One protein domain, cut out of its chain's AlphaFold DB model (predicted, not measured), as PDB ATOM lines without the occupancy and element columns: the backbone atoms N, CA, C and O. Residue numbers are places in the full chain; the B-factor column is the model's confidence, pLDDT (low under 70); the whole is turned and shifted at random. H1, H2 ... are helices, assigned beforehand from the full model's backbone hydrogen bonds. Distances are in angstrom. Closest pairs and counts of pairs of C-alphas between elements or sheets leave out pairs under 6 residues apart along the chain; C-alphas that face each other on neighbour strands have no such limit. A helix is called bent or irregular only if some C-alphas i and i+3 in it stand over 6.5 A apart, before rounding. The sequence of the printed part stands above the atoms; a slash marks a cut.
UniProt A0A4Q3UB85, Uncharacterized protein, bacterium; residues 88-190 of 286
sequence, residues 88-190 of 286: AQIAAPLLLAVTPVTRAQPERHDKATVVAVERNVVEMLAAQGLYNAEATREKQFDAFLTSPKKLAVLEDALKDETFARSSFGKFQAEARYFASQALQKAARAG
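What this domain is: This is residues 88 to 190 of the 286 residues of an uncharacterized protein of bacterium (UniProt A0A4Q3UB85). Three helices, H1, H2 and H3, run back and forth in a row; the later part of H5 crosses one side of H2 and H3, while H4 packs on H5 and on residues 113 to 117 of H2, and meets H3 only at the corner by their link. H5 folds sharply back on itself near residue 168, and H1 sits at the row's edge on residues 122 to 126 of H2. The printed part has 103 residues with five named helices and no named strand, in the order H1 to H5, class all helix. It is compact, with a radius of gyration of the C-alphas of 13.2 A and spans of 37 by 36 by 20 A.

Where its parts are: Find C-alpha 88 at (13.178, -10.962, -46.045), where H1, residues 88 to 96, begins; it is neither bent nor irregular, but only just, with C-alphas 90 and 93 6.3 A apart. H2, residues 111 to 126, covers 22.2 A, and H3, residues 133 to 145, 18.7 A. H4, residues 148 to 159, covers 16.1 A. H5, residues 161 to 188, covers 25.1 A and ends at (-13.354, 6.479, -55.237); it is irregular, with C-alphas 167 and 170 9.4 A apart and a kink of 123 degrees near residue 168.

How they stand to each other: Start at H2, the hub. H1 and H2 form a hairpin at 28 degrees, closest at C-alphas 91 and 126, 5.6 A. H2 and H3 form another at 18 degrees, closest at C-alphas 124 and 137, 5.3 A. H5 touches H2 with residues 167 to 178 alone, about perpendicular at 76 degrees, closest at C-alphas 121 and 175, 6.0 A. H5 touches H4 at a steep tilt of 64 degrees, closest at C-alphas 157 and 164, 4.6 A. H1 is apart from H3, H4 and H5. Each O i to N i+4 pair is within hydrogen-bond range in H2, H3 and H4, against 3 of 5 in H1 and 19 of 24 in H5.

The domain as a whole: Gln 89 and Gly 190 have the C-alphas farthest apart, 39.3 A. The printed part has no cut, and the H1 to H2 link is long, 14 residues. Look at residues 88 to 107 for pLDDT under 70; the mean of the printed part is 82.7.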
ATOM      1  N   ALA A  88      13.716 -10.034 -47.041       51.72
ATOM      2  CA  ALA A  88      13.178 -10.962 -46.045       51.72
ATOM      3  C   ALA A  88      13.893 -10.828 -44.689       51.72
ATOM      4  O   ALA A  88      13.249 -10.897 -43.640       51.72
ATOM      5  N   GLN A  89      15.202 -10.549 -44.700       47.91
ATOM      6  CA  GLN A  89      15.991 -10.317 -43.485       47.91
ATOM      7  C   GLN A  89      15.622  -9.011 -42.753       47.91
ATOM      8  O   GLN A  89      15.787  -8.937 -41.537       47.91
ATOM      9  N   ILE A  90      15.072  -8.008 -43.452       49.28
ATOM     10  CA  ILE A  90      14.622  -6.729 -42.859       49.28
ATOM     11  C   ILE A  90      13.157  -6.803 -42.393       49.28
ATOM     12  O   ILE A  90      12.802  -6.222 -41.366       49.28
ATOM     13  N   ALA A  91      12.302  -7.535 -43.112       46.75
ATOM     14  CA  ALA A  91      10.885  -7.683 -42.771       46.75
ATOM     15  C   ALA A  91      10.638  -8.671 -41.613       46.75
ATOM     16  O   ALA A  91       9.717  -8.472 -40.816       46.75
ATOM     17  N   ALA A  92      11.462  -9.717 -41.477       49.31
ATOM     18  CA  ALA A  92      11.288 -10.738 -40.443       49.31
ATOM     19  C   ALA A  92      11.346 -10.189 -38.997       49.31
ATOM     20  O   ALA A  92      10.463 -10.537 -38.212       49.31
ATOM     21  N   PRO A  93      12.275  -9.283 -38.623       49.16
ATOM     22  CA  PRO A  93      12.277  -8.657 -37.297       49.16
ATOM     23  C   PRO A  93      11.028  -7.809 -37.009       49.16
ATOM     24  O   PRO A  93      10.588  -7.743 -35.863       49.16
ATOM     25  N   LEU A  94      10.435  -7.172 -38.030       49.03
ATOM     26  CA  LEU A  94       9.224  -6.353 -37.880       49.03
ATOM     27  C   LEU A  94       7.973  -7.212 -37.657       49.03
ATOM     28  O   LEU A  94       7.123  -6.846 -36.849       49.03
ATOM     29  N   LEU A  95       7.893  -8.369 -38.321       48.34
ATOM     30  CA  LEU A  95       6.810  -9.342 -38.147       48.34
ATOM     31  C   LEU A  95       6.936 -10.137 -36.835       48.34
ATOM     32  O   LEU A  95       5.927 -10.424 -36.198       48.34
ATOM     33  N   LEU A  96       8.160 -10.450 -36.394       45.91
ATOM     34  CA  LEU A  96       8.421 -11.144 -35.121       45.91
ATOM     35  C   LEU A  96       8.232 -10.246 -33.886       45.91
ATOM     36  O   LEU A  96       8.019 -10.754 -32.788       45.91
ATOM     37  N   ALA A  97       8.262  -8.921 -34.050       43.84
ATOM     38  CA  ALA A  97       7.964  -7.964 -32.983       43.84
ATOM     39  C   ALA A  97       6.454  -7.769 -32.729       43.84
ATOM     40  O   ALA A  97       6.080  -6.987 -31.849       43.84
ATOM     41  N   VAL A  98       5.584  -8.458 -33.478       43.88
ATOM     42  CA  VAL A  98       4.131  -8.453 -33.267       43.88
ATOM     43  C   VAL A  98       3.797  -9.407 -32.119       43.88
ATOM     44  O   VAL A  98       3.283 -10.507 -32.307       43.88
ATOM     45  N   THR A  99       4.092  -8.997 -30.886       42.41
ATOM     46  CA  THR A  99       3.355  -9.549 -29.747       42.41
ATOM     47  C   THR A  99       1.937  -8.992 -29.833       42.41
ATOM     48  O   THR A  99       1.810  -7.765 -29.783       42.41
ATOM     49  N   PRO A 100       0.883  -9.824 -29.958       46.06
ATOM     50  CA  PRO A 100      -0.484  -9.328 -29.949       46.06
ATOM     51  C   PRO A 100      -0.682  -8.538 -28.662       46.06
ATOM     52  O   PRO A 100      -0.574  -9.076 -27.553       46.06
ATOM     53  N   VAL A 101      -0.904  -7.236 -28.812       48.72
ATOM     54  CA  VAL A 101      -1.084  -6.338 -27.683       48.72
ATOM     55  C   VAL A 101      -2.399  -6.737 -27.023       48.72
ATOM     56  O   VAL A 101      -3.489  -6.397 -27.473       48.72
ATOM     57  N   THR A 102      -2.303  -7.522 -25.952       44.62
ATOM     58  CA  THR A 102      -3.450  -7.930 -25.136       44.62
ATOM     59  C   THR A 102      -3.792  -6.763 -24.218       44.62
ATOM     60  O   THR A 102      -3.564  -6.807 -23.015       44.62
ATOM     61  N   ARG A 103      -4.237  -5.649 -24.801       52.91
ATOM     62  CA  ARG A 103      -4.812  -4.527 -24.056       52.91
ATOM     63  C   ARG A 103      -6.322  -4.683 -24.059       52.91
ATOM     64  O   ARG A 103      -6.875  -5.241 -25.004       52.91
ATOM     65  N   ALA A 104      -6.964  -4.224 -22.989       47.97
ATOM     66  CA  ALA A 104      -8.414  -4.121 -22.918       47.97
ATOM     67  C   ALA A 104      -8.887  -3.265 -24.103       47.97
ATOM     68  O   ALA A 104      -8.712  -2.048 -24.107       47.97
ATOM     69  N   GLN A 105      -9.363  -3.924 -25.159       53.53
ATOM     70  CA  GLN A 105      -9.958  -3.261 -26.309       53.53
ATOM     71  C   GLN A 105     -11.359  -2.807 -25.891       53.53
ATOM     72  O   GLN A 105     -12.046  -3.560 -25.198       53.53
ATOM     73  N   PRO A 106     -11.807  -1.608 -26.285       53.22
ATOM     74  CA  PRO A 106     -13.221  -1.284 -26.164       53.22
ATOM     75  C   PRO A 106     -14.011  -2.299 -27.006       53.22
ATOM     76  O   PRO A 106     -13.622  -2.587 -28.137       53.22
ATOM     77  N   GLU A 107     -15.101  -2.848 -26.462       63.56
ATOM     78  CA  GLU A 107     -15.884  -3.981 -27.005       63.56
ATOM     79  C   GLU A 107     -16.548  -3.742 -28.387       63.56
ATOM     80  O   GLU A 107     -17.438  -4.484 -28.790       63.56
ATOM     81  N   ARG A 108     -16.148  -2.709 -29.140       81.44
ATOM     82  CA  ARG A 108     -16.777  -2.311 -30.411       81.44
ATOM     83  C   ARG A 108     -16.498  -3.277 -31.563       81.44
ATOM     84  O   ARG A 108     -17.345  -3.430 -32.436       81.44
ATOM     85  N   HIS A 109     -15.334  -3.924 -31.565       89.44
ATOM     86  CA  HIS A 109     -14.906  -4.837 -32.628       89.44
ATOM     87  C   HIS A 109     -14.443  -6.159 -32.045       89.44
ATOM     88  O   HIS A 109     -13.847  -6.201 -30.969       89.44
ATOM     89  N   ASP A 110     -14.669  -7.250 -32.776       90.38
ATOM     90  CA  ASP A 110     -14.094  -8.525 -32.381       90.38
ATOM     91  C   ASP A 110     -12.560  -8.470 -32.489       90.38
ATOM     92  O   ASP A 110     -11.986  -7.920 -33.437       90.38
ATOM     93  N   LYS A 111     -11.884  -9.058 -31.498       88.81
ATOM     94  CA  LYS A 111     -10.421  -9.022 -31.392       88.81
ATOM     95  C   LYS A 111      -9.733  -9.571 -32.645       88.81
ATOM     96  O   LYS A 111      -8.662  -9.089 -33.010       88.81
ATOM     97  N   ALA A 112     -10.326 -10.569 -33.304       91.62
ATOM     98  CA  ALA A 112      -9.745 -11.181 -34.495       91.62
ATOM     99  C   ALA A 112      -9.721 -10.201 -35.680       91.62
ATOM    100  O   ALA A 112      -8.704 -10.114 -36.368       91.62
ATOM    101  N   THR A 113     -10.781  -9.414 -35.875       92.94
ATOM    102  CA  THR A 113     -10.831  -8.359 -36.897       92.94
ATOM    103  C   THR A 113      -9.796  -7.269 -36.619       92.94
ATOM    104  O   THR A 113      -9.064  -6.891 -37.532       92.94
ATOM    105  N   VAL A 114      -9.668  -6.805 -35.370       91.44
ATOM    106  CA  VAL A 114      -8.668  -5.778 -35.011       91.44
ATOM    107  C   VAL A 114      -7.246  -6.280 -35.265       91.44
ATOM    108  O   VAL A 114      -6.460  -5.583 -35.902       91.44
ATOM    109  N   VAL A 115      -6.930  -7.512 -34.851       91.81
ATOM    110  CA  VAL A 115      -5.617  -8.138 -35.100       91.81
ATOM    111  C   VAL A 115      -5.358  -8.320 -36.598       91.81
ATOM    112  O   VAL A 115      -4.232  -8.127 -37.055       91.81
ATOM    113  N   ALA A 116      -6.381  -8.664 -37.387       92.81
ATOM    114  CA  ALA A 116      -6.237  -8.751 -38.835       92.81
ATOM    115  C   ALA A 116      -5.869  -7.387 -39.438       92.81
ATOM    116  O   ALA A 116      -4.919  -7.309 -40.212       92.81
ATOM    117  N   VAL A 117      -6.557  -6.312 -39.038       93.50
ATOM    118  CA  VAL A 117      -6.244  -4.952 -39.503       93.50
ATOM    119  C   VAL A 117      -4.857  -4.503 -39.045       93.50
ATOM    120  O   VAL A 117      -4.100  -3.975 -39.855       93.50
ATOM    121  N   GLU A 118      -4.483  -4.759 -37.790       92.69
ATOM    122  CA  GLU A 118      -3.136  -4.477 -37.277       92.69
ATOM    123  C   GLU A 118      -2.066  -5.184 -38.119       92.69
ATOM    124  O   GLU A 118      -1.093  -4.561 -38.541       92.69
ATOM    125  N   ARG A 119      -2.276  -6.464 -38.449       91.12
ATOM    126  CA  ARG A 119      -1.375  -7.218 -39.323       91.12
ATOM    127  C   ARG A 119      -1.276  -6.594 -40.715       91.12
ATOM    128  O   ARG A 119      -0.165  -6.427 -41.210       91.12
ATOM    129  N   ASN A 120      -2.401  -6.220 -41.329       92.19
ATOM    130  CA  ASN A 120      -2.399  -5.521 -42.617       92.19
ATOM    131  C   ASN A 120      -1.582  -4.207 -42.528       92.19
ATOM    132  O   ASN A 120      -0.783  -3.927 -43.418       92.19
ATOM    133  N   VAL A 121      -1.724  -3.431 -41.444       90.19
ATOM    134  CA  VAL A 121      -0.947  -2.198 -41.196       90.19
ATOM    135  C   VAL A 121       0.549  -2.480 -41.086       90.19
ATOM    136  O   VAL A 121       1.345  -1.828 -41.760       90.19
ATOM    137  N   VAL A 122       0.947  -3.475 -40.292       89.38
ATOM    138  CA  VAL A 122       2.359  -3.858 -40.143       89.38
ATOM    139  C   VAL A 122       2.943  -4.347 -41.468       89.38
ATOM    140  O   VAL A 122       4.065  -3.980 -41.806       89.38
ATOM    141  N   GLU A 123       2.188  -5.116 -42.255       88.12
ATOM    142  CA  GLU A 123       2.613  -5.557 -43.588       88.12
ATOM    143  C   GLU A 123       2.803  -4.369 -44.547       88.12
ATOM    144  O   GLU A 123       3.794  -4.325 -45.277       88.12
ATOM    145  N   MET A 124       1.918  -3.365 -44.512       88.25
ATOM    146  CA  MET A 124       2.083  -2.136 -45.299       88.25
ATOM    147  C   MET A 124       3.309  -1.319 -44.871       88.25
ATOM    148  O   MET A 124       3.970  -0.729 -45.726       88.25
ATOM    149  N   LEU A 125       3.636  -1.299 -43.575       87.69
ATOM    150  CA  LEU A 125       4.850  -0.652 -43.066       87.69
ATOM    151  C   LEU A 125       6.114  -1.408 -43.454       87.69
ATOM    152  O   LEU A 125       7.076  -0.796 -43.906       87.69
ATOM    153  N   ALA A 126       6.110  -2.732 -43.320       84.88
ATOM    154  CA  ALA A 126       7.235  -3.574 -43.710       84.88
ATOM    155  C   ALA A 126       7.499  -3.511 -45.222       84.88
ATOM    156  O   ALA A 126       8.639  -3.653 -45.658       84.88
ATOM    157  N   ALA A 127       6.462  -3.248 -46.022       85.06
ATOM    158  CA  ALA A 127       6.601  -3.029 -47.453       85.06
ATOM    159  C   ALA A 127       7.288  -1.697 -47.806       85.06
ATOM    160  O   ALA A 127       7.692  -1.504 -48.953       85.06
ATOM    161  N   GLN A 128       7.440  -0.762 -46.863       76.44
ATOM    162  CA  GLN A 128       8.055   0.533 -47.132       76.44
ATOM    163  C   GLN A 128       9.538   0.372 -47.504       76.44
ATOM    164  O   GLN A 128      10.347  -0.116 -46.722       76.44
ATOM    165  N   GLY A 129       9.902   0.829 -48.704       74.38
ATOM    166  CA  GLY A 129      11.269   0.714 -49.227       74.38
ATOM    167  C   GLY A 129      11.535  -0.560 -50.033       74.38
ATOM    168  O   GLY A 129      12.643  -0.726 -50.538       74.38
ATOM    169  N   LEU A 130      10.534  -1.431 -50.209       78.94
ATOM    170  CA  LEU A 130      10.615  -2.535 -51.163       78.94
ATOM    171  C   LEU A 130      10.394  -2.033 -52.597       78.94
ATOM    172  O   LEU A 130       9.607  -1.116 -52.834       78.94
ATOM    173  N   TYR A 131      11.032  -2.684 -53.574       71.69
ATOM    174  CA  TYR A 131      10.822  -2.383 -55.000       71.69
ATOM    175  C   TYR A 131       9.347  -2.547 -55.421       71.69
ATOM    176  O   TYR A 131       8.855  -1.820 -56.274       71.69
ATOM    177  N   ASN A 132       8.617  -3.461 -54.776       77.50
ATOM    178  CA  ASN A 132       7.198  -3.741 -55.011       77.50
ATOM    179  C   ASN A 132       6.263  -3.162 -53.929       77.50
ATOM    180  O   ASN A 132       5.122  -3.609 -53.805       77.50
ATOM    181  N   ALA A 133       6.720  -2.165 -53.161       80.50
ATOM    182  CA  ALA A 133       5.971  -1.576 -52.048       80.50
ATOM    183  C   ALA A 133       4.548  -1.137 -52.424       80.50
ATOM    184  O   ALA A 133       3.619  -1.252 -51.626       80.50
ATOM    185  N   GLU A 134       4.373  -0.600 -53.632       83.38
ATOM    186  CA  GLU A 134       3.075  -0.151 -54.130       83.38
ATOM    187  C   GLU A 134       2.117  -1.320 -54.355       83.38
ATOM    188  O   GLU A 134       1.039  -1.327 -53.770       83.38
ATOM    189  N   ALA A 135       2.541  -2.351 -55.090       85.31
ATOM    190  CA  ALA A 135       1.730  -3.542 -55.334       85.31
ATOM    191  C   ALA A 135       1.357  -4.265 -54.029       85.31
ATOM    192  O   ALA A 135       0.227  -4.727 -53.864       85.31
ATOM    193  N   THR A 136       2.289  -4.339 -53.072       84.81
ATOM    194  CA  THR A 136       2.002  -4.922 -51.758       84.81
ATOM    195  C   THR A 136       0.967  -4.102 -51.001       84.81
ATOM    196  O   THR A 136       0.010  -4.684 -50.501       84.81
ATOM    197  N   ARG A 137       1.112  -2.772 -50.928       86.44
ATOM    198  CA  ARG A 137       0.130  -1.910 -50.251       86.44
ATOM    199  C   ARG A 137      -1.237  -1.971 -50.917       86.44
ATOM    200  O   ARG A 137      -2.234  -2.076 -50.214       86.44
ATOM    201  N   GLU A 138      -1.274  -1.986 -52.242       89.06
ATOM    202  CA  GLU A 138      -2.514  -2.062 -53.008       89.06
ATOM    203  C   GLU A 138      -3.309  -3.327 -52.674       89.06
ATOM    204  O   GLU A 138      -4.489  -3.246 -52.332       89.06
ATOM    205  N   LYS A 139      -2.625  -4.476 -52.605       89.94
ATOM    206  CA  LYS A 139      -3.222  -5.735 -52.151       89.94
ATOM    207  C   LYS A 139      -3.803  -5.638 -50.733       89.94
ATOM    208  O   LYS A 139      -4.852  -6.221 -50.461       89.94
ATOM    209  N   GLN A 140      -3.129  -4.937 -49.816       90.56
ATOM    210  CA  GLN A 140      -3.644  -4.757 -48.454       90.56
ATOM    211  C   GLN A 140      -4.858  -3.825 -48.422       90.56
ATOM    212  O   GLN A 140      -5.810  -4.104 -47.696       90.56
ATOM    213  N   PHE A 141      -4.871  -2.771 -49.243       91.81
ATOM    214  CA  PHE A 141      -6.045  -1.913 -49.389       91.81
ATOM    215  C   PHE A 141      -7.248  -2.686 -49.937       91.81
ATOM    216  O   PHE A 141      -8.334  -2.588 -49.370       91.81
ATOM    217  N   ASP A 142      -7.060  -3.524 -50.956       90.81
ATOM    218  CA  ASP A 142      -8.131  -4.381 -51.485       90.81
ATOM    219  C   ASP A 142      -8.664  -5.351 -50.421       90.81
ATOM    220  O   ASP A 142      -9.870  -5.593 -50.308       90.81
ATOM    221  N   ALA A 143      -7.777  -5.864 -49.566       88.12
ATOM    222  CA  ALA A 143      -8.162  -6.713 -48.445       88.12
ATOM    223  C   ALA A 143      -8.986  -5.979 -47.368       88.12
ATOM    224  O   ALA A 143      -9.692  -6.644 -46.604       88.12
ATOM    225  N   PHE A 144      -8.905  -4.647 -47.272       88.69
ATOM    226  CA  PHE A 144      -9.807  -3.849 -46.434       88.69
ATOM    227  C   PHE A 144     -11.163  -3.648 -47.100       88.69
ATOM    228  O   PHE A 144     -12.187  -3.860 -46.457       88.69
ATOM    229  N   LEU A 145     -11.172  -3.291 -48.387       89.00
ATOM    230  CA  LEU A 145     -12.400  -2.983 -49.126       89.00
ATOM    231  C   LEU A 145     -13.318  -4.198 -49.298       89.00
ATOM    232  O   LEU A 145     -14.533  -4.064 -49.350       89.00
ATOM    233  N   THR A 146     -12.749  -5.400 -49.320       91.19
ATOM    234  CA  THR A 146     -13.509  -6.659 -49.377       91.19
ATOM    235  C   THR A 146     -14.168  -7.050 -48.048       91.19
ATOM    236  O   THR A 146     -14.913  -8.028 -48.001       91.19
ATOM    237  N   SER A 147     -13.920  -6.317 -46.953       92.50
ATOM    238  CA  SER A 147     -14.464  -6.626 -45.629       92.50
ATOM    239  C   SER A 147     -15.024  -5.380 -44.928       92.50
ATOM    240  O   SER A 147     -14.256  -4.609 -44.345       92.50
ATOM    241  N   PRO A 148     -16.363  -5.228 -44.851       91.25
ATOM    242  CA  PRO A 148     -16.995  -4.111 -44.140       91.25
ATOM    243  C   PRO A 148     -16.540  -3.981 -42.680       91.25
ATOM    244  O   PRO A 148     -16.369  -2.879 -42.170       91.25
ATOM    245  N   LYS A 149     -16.260  -5.110 -42.011       93.31
ATOM    246  CA  LYS A 149     -15.754  -5.124 -40.630       93.31
ATOM    247  C   LYS A 149     -14.370  -4.488 -40.504       93.31
ATOM    248  O   LYS A 149     -14.124  -3.734 -39.570       93.31
ATOM    249  N   LYS A 150     -13.460  -4.772 -41.443       94.06
ATOM    250  CA  LYS A 150     -12.126  -4.158 -41.438       94.06
ATOM    251  C   LYS A 150     -12.203  -2.665 -41.729       94.06
ATOM    252  O   LYS A 150     -11.492  -1.892 -41.097       94.06
ATOM    253  N   LEU A 151     -13.084  -2.268 -42.648       93.31
ATOM    254  CA  LEU A 151     -13.314  -0.861 -42.955       93.31
ATOM    255  C   LEU A 151     -13.851  -0.104 -41.731       93.31
ATOM    256  O   LEU A 151     -13.351   0.973 -41.429       93.31
ATOM    257  N   ALA A 152     -14.766  -0.712 -40.967       94.31
ATOM    258  CA  ALA A 152     -15.274  -0.147 -39.718       94.31
ATOM    259  C   ALA A 152     -14.181   0.017 -38.642       94.31
ATOM    260  O   ALA A 152     -14.157   1.024 -37.941       94.31
ATOM    261  N   VAL A 153     -13.232  -0.923 -38.534       95.62
ATOM    262  CA  VAL A 153     -12.067  -0.771 -37.639       95.62
ATOM    263  C   VAL A 153     -11.188   0.410 -38.061       95.62
ATOM    264  O   VAL A 153     -10.737   1.170 -37.207       95.62
ATOM    265  N   LEU A 154     -10.924   0.576 -39.360       95.69
ATOM    266  CA  LEU A 154     -10.133   1.702 -39.873       95.69
ATOM    267  C   LEU A 154     -10.851   3.039 -39.667       95.69
ATOM    268  O   LEU A 154     -10.235   4.025 -39.267       95.69
ATOM    269  N   GLU A 155     -12.159   3.058 -39.897       96.44
ATOM    270  CA  GLU A 155     -13.013   4.205 -39.623       96.44
ATOM    271  C   GLU A 155     -12.955   4.597 -38.140       96.44
ATOM    272  O   GLU A 155     -12.691   5.756 -37.826       96.44
ATOM    273  N   ASP A 156     -13.097   3.645 -37.218       96.00
ATOM    274  CA  ASP A 156     -12.992   3.919 -35.782       96.00
ATOM    275  C   ASP A 156     -11.579   4.337 -35.362       96.00
ATOM    276  O   ASP A 156     -11.431   5.177 -34.476       96.00
ATOM    277  N   ALA A 157     -10.533   3.825 -36.020       95.44
ATOM    278  CA  ALA A 157      -9.158   4.279 -35.799       95.44
ATOM    279  C   ALA A 157      -8.977   5.765 -36.146       95.44
ATOM    280  O   ALA A 157      -8.191   6.454 -35.498       95.44
ATOM    281  N   LEU A 158      -9.707   6.271 -37.145       95.62
ATOM    282  CA  LEU A 158      -9.719   7.692 -37.493       95.62
ATOM    283  C   LEU A 158     -10.634   8.516 -36.594       95.62
ATOM    284  O   LEU A 158     -10.325   9.669 -36.315       95.62
ATOM    285  N   LYS A 159     -11.768   7.975 -36.160       94.38
ATOM    286  CA  LYS A 159     -12.723   8.734 -35.345       94.38
ATOM    287  C   LYS A 159     -12.300   8.859 -33.892       94.38
ATOM    288  O   LYS A 159     -12.592   9.871 -33.283       94.38
ATOM    289  N   ASP A 160     -11.641   7.847 -33.339       92.88
ATOM    290  CA  ASP A 160     -11.409   7.733 -31.903       92.88
ATOM    291  C   ASP A 160      -9.914   7.515 -31.624       92.88
ATOM    292  O   ASP A 160      -9.373   6.414 -31.764       92.88
ATOM    293  N   GLU A 161      -9.220   8.578 -31.194       90.38
ATOM    294  CA  GLU A 161      -7.795   8.478 -30.847       90.38
ATOM    295  C   GLU A 161      -7.536   7.498 -29.699       90.38
ATOM    296  O   GLU A 161      -6.461   6.894 -29.636       90.38
ATOM    297  N   THR A 162      -8.492   7.330 -28.782       91.88
ATOM    298  CA  THR A 162      -8.347   6.385 -27.671       91.88
ATOM    299  C   THR A 162      -8.368   4.964 -28.205       91.88
ATOM    300  O   THR A 162      -7.469   4.187 -27.877       91.88
ATOM    301  N   PHE A 163      -9.313   4.653 -29.096       93.75
ATOM    302  CA  PHE A 163      -9.353   3.377 -29.805       93.75
ATOM    303  C   PHE A 163      -8.071   3.137 -30.612       93.75
ATOM    304  O   PHE A 163      -7.462   2.072 -30.497       93.75
ATOM    305  N   ALA A 164      -7.603   4.130 -31.372       93.56
ATOM    306  CA  ALA A 164      -6.380   3.999 -32.160       93.56
ATOM    307  C   ALA A 164      -5.164   3.662 -31.277       93.56
ATOM    308  O   ALA A 164      -4.403   2.733 -31.562       93.56
ATOM    309  N   ARG A 165      -5.005   4.372 -30.152       92.81
ATOM    310  CA  ARG A 165      -3.922   4.131 -29.186       92.81
ATOM    311  C   ARG A 165      -4.058   2.781 -28.479       92.81
ATOM    312  O   ARG A 165      -3.040   2.122 -28.251       92.81
ATOM    313  N   SER A 166      -5.271   2.360 -28.113       91.31
ATOM    314  CA  SER A 166      -5.485   1.078 -27.431       91.31
ATOM    315  C   SER A 166      -5.242  -0.112 -28.355       91.31
ATOM    316  O   SER A 166      -4.624  -1.086 -27.925       91.31
ATOM    317  N   SER A 167      -5.690  -0.009 -29.608       91.19
ATOM    318  CA  SER A 167      -5.706  -1.109 -30.577       91.19
ATOM    319  C   SER A 167      -4.388  -1.255 -31.334       91.19
ATOM    320  O   SER A 167      -3.932  -2.374 -31.524       91.19
ATOM    321  N   PHE A 168      -3.746  -0.146 -31.717       91.12
ATOM    322  CA  PHE A 168      -2.527  -0.161 -32.544       91.12
ATOM    323  C   PHE A 168      -1.270   0.284 -31.783       91.12
ATOM    324  O   PHE A 168      -0.151   0.213 -32.299       91.12
ATOM    325  N   GLY A 169      -1.420   0.750 -30.538       91.38
ATOM    326  CA  GLY A 169      -0.304   1.090 -29.660       91.38
ATOM    327  C   GLY A 169       0.649   2.111 -30.284       91.38
ATOM    328  O   GLY A 169       0.284   3.258 -30.531       91.38
ATOM    329  N   LYS A 170       1.898   1.690 -30.516       90.69
ATOM    330  CA  LYS A 170       2.938   2.549 -31.104       90.69
ATOM    331  C   LYS A 170       2.712   2.853 -32.590       90.69
ATOM    332  O   LYS A 170       3.258   3.839 -33.060       90.69
ATOM    333  N   PHE A 171       1.914   2.041 -33.287       92.12
ATOM    334  CA  PHE A 171       1.613   2.181 -34.715       92.12
ATOM    335  C   PHE A 171       0.311   2.951 -34.982       92.12
ATOM    336  O   PHE A 171      -0.246   2.890 -36.074       92.12
ATOM    337  N   GLN A 172      -0.232   3.643 -33.976       94.31
ATOM    338  CA  GLN A 172      -1.522   4.328 -34.091       94.31
ATOM    339  C   GLN A 172      -1.538   5.431 -35.163       94.31
ATOM    340  O   GLN A 172      -2.566   5.647 -35.798       94.31
ATOM    341  N   ALA A 173      -0.413   6.115 -35.394       92.12
ATOM    342  CA  ALA A 173      -0.340   7.176 -36.397       92.12
ATOM    343  C   ALA A 173      -0.352   6.582 -37.811       92.12
ATOM    344  O   ALA A 173      -1.081   7.039 -38.685       92.12
ATOM    345  N   GLU A 174       0.409   5.512 -38.015       93.06
ATOM    346  CA  GLU A 174       0.469   4.760 -39.259       93.06
ATOM    347  C   GLU A 174      -0.872   4.091 -39.573       93.06
ATOM    348  O   GLU A 174      -1.331   4.137 -40.712       93.06
ATOM    349  N   ALA A 175      -1.535   3.525 -38.560       94.38
ATOM    350  CA  ALA A 175      -2.872   2.962 -38.702       94.38
ATOM    351  C   ALA A 175      -3.876   4.019 -39.184       94.38
ATOM    352  O   ALA A 175      -4.617   3.749 -40.125       94.38
ATOM    353  N   ARG A 176      -3.852   5.236 -38.617       96.06
ATOM    354  CA  ARG A 176      -4.683   6.363 -39.082       96.06
ATOM    355  C   ARG A 176      -4.337   6.803 -40.502       96.06
ATOM    356  O   ARG A 176      -5.233   6.978 -41.322       96.06
ATOM    357  N   TYR A 177      -3.051   6.902 -40.828       94.50
ATOM    358  CA  TYR A 177      -2.596   7.246 -42.175       94.50
ATOM    359  C   TYR A 177      -3.049   6.230 -43.238       94.50
ATOM    360  O   TYR A 177      -3.448   6.605 -44.341       94.50
ATOM    361  N   PHE A 178      -2.997   4.931 -42.940       94.44
ATOM    362  CA  PHE A 178      -3.511   3.921 -43.866       94.44
ATOM    363  C   PHE A 178      -5.032   3.841 -43.858       94.44
ATOM    364  O   PHE A 178      -5.622   3.604 -44.909       94.44
ATOM    365  N   ALA A 179      -5.676   4.082 -42.716       96.44
ATOM    366  CA  ALA A 179      -7.122   4.202 -42.650       96.44
ATOM    367  C   ALA A 179      -7.615   5.315 -43.578       96.44
ATOM    368  O   ALA A 179      -8.505   5.061 -44.387       96.44
ATOM    369  N   SER A 180      -6.997   6.503 -43.558       97.00
ATOM    370  CA  SER A 180      -7.419   7.611 -44.424       97.00
ATOM    371  C   SER A 180      -7.301   7.239 -45.903       97.00
ATOM    372  O   SER A 180      -8.252   7.432 -46.654       97.00
ATOM    373  N   GLN A 181      -6.207   6.597 -46.317       95.75
ATOM    374  CA  GLN A 181      -6.053   6.095 -47.688       95.75
ATOM    375  C   GLN A 181      -7.070   5.009 -48.055       95.75
ATOM    376  O   GLN A 181      -7.600   5.027 -49.166       95.75
ATOM    377  N   ALA A 182      -7.368   4.080 -47.145       96.00
ATOM    378  CA  ALA A 182      -8.354   3.031 -47.386       96.00
ATOM    379  C   ALA A 182      -9.761   3.621 -47.570       96.00
ATOM    380  O   ALA A 182     -10.443   3.273 -48.532       96.00
ATOM    381  N   LEU A 183     -10.163   4.567 -46.711       97.06
ATOM    382  CA  LEU A 183     -11.446   5.263 -46.839       97.06
ATOM    383  C   LEU A 183     -11.502   6.104 -48.122       97.06
ATOM    384  O   LEU A 183     -12.530   6.150 -48.791       97.06
ATOM    385  N   GLN A 184     -10.391   6.732 -48.519       96.44
ATOM    386  CA  GLN A 184     -10.299   7.443 -49.798       96.44
ATOM    387  C   GLN A 184     -10.476   6.510 -50.992       96.44
ATOM    388  O   GLN A 184     -11.121   6.873 -51.976       96.44
ATOM    389  N   LYS A 185      -9.891   5.313 -50.920       95.38
ATOM    390  CA  LYS A 185     -10.035   4.298 -51.958       95.38
ATOM    391  C   LYS A 185     -11.478   3.796 -52.039       95.38
ATOM    392  O   LYS A 185     -12.009   3.733 -53.145       95.38
ATOM    393  N   ALA A 186     -12.122   3.542 -50.897       94.94
ATOM    394  CA  ALA A 186     -13.546   3.208 -50.823       94.94
ATOM    395  C   ALA A 186     -14.410   4.297 -51.480       94.94
ATOM    396  O   ALA A 186     -15.197   4.009 -52.381       94.94
ATOM    397  N   ALA A 187     -14.155   5.567 -51.144       95.88
ATOM    398  CA  ALA A 187     -14.893   6.700 -51.696       95.88
ATOM    399  C   ALA A 187     -14.747   6.825 -53.220       95.88
ATOM    400  O   ALA A 187     -15.701   7.176 -53.908       95.88
ATOM    401  N   ARG A 188     -13.565   6.521 -53.776       93.88
ATOM    402  CA  ARG A 188     -13.354   6.479 -55.237       93.88
ATOM    403  C   ARG A 188     -14.049   5.297 -55.909       93.88
ATOM    404  O   ARG A 188     -14.368   5.393 -57.088       93.88
ATOM    405  N   ALA A 189     -14.274   4.209 -55.178       92.75
ATOM    406  CA  ALA A 189     -15.052   3.063 -55.636       92.75
ATOM    407  C   ALA A 189     -16.575   3.273 -55.501       92.75
ATOM    408  O   ALA A 189     -17.340   2.392 -55.883       92.75
ATOM    409  N   GLY A 190     -17.014   4.430 -54.990       91.88
ATOM    410  CA  GLY A 190     -18.425   4.796 -54.845       91.88
ATOM    411  C   GLY A 190     -18.994   4.628 -53.435       91.88
ATOM    412  O   GLY A 190     -20.146   4.990 -53.227       91.88
TER     413      GLY A 190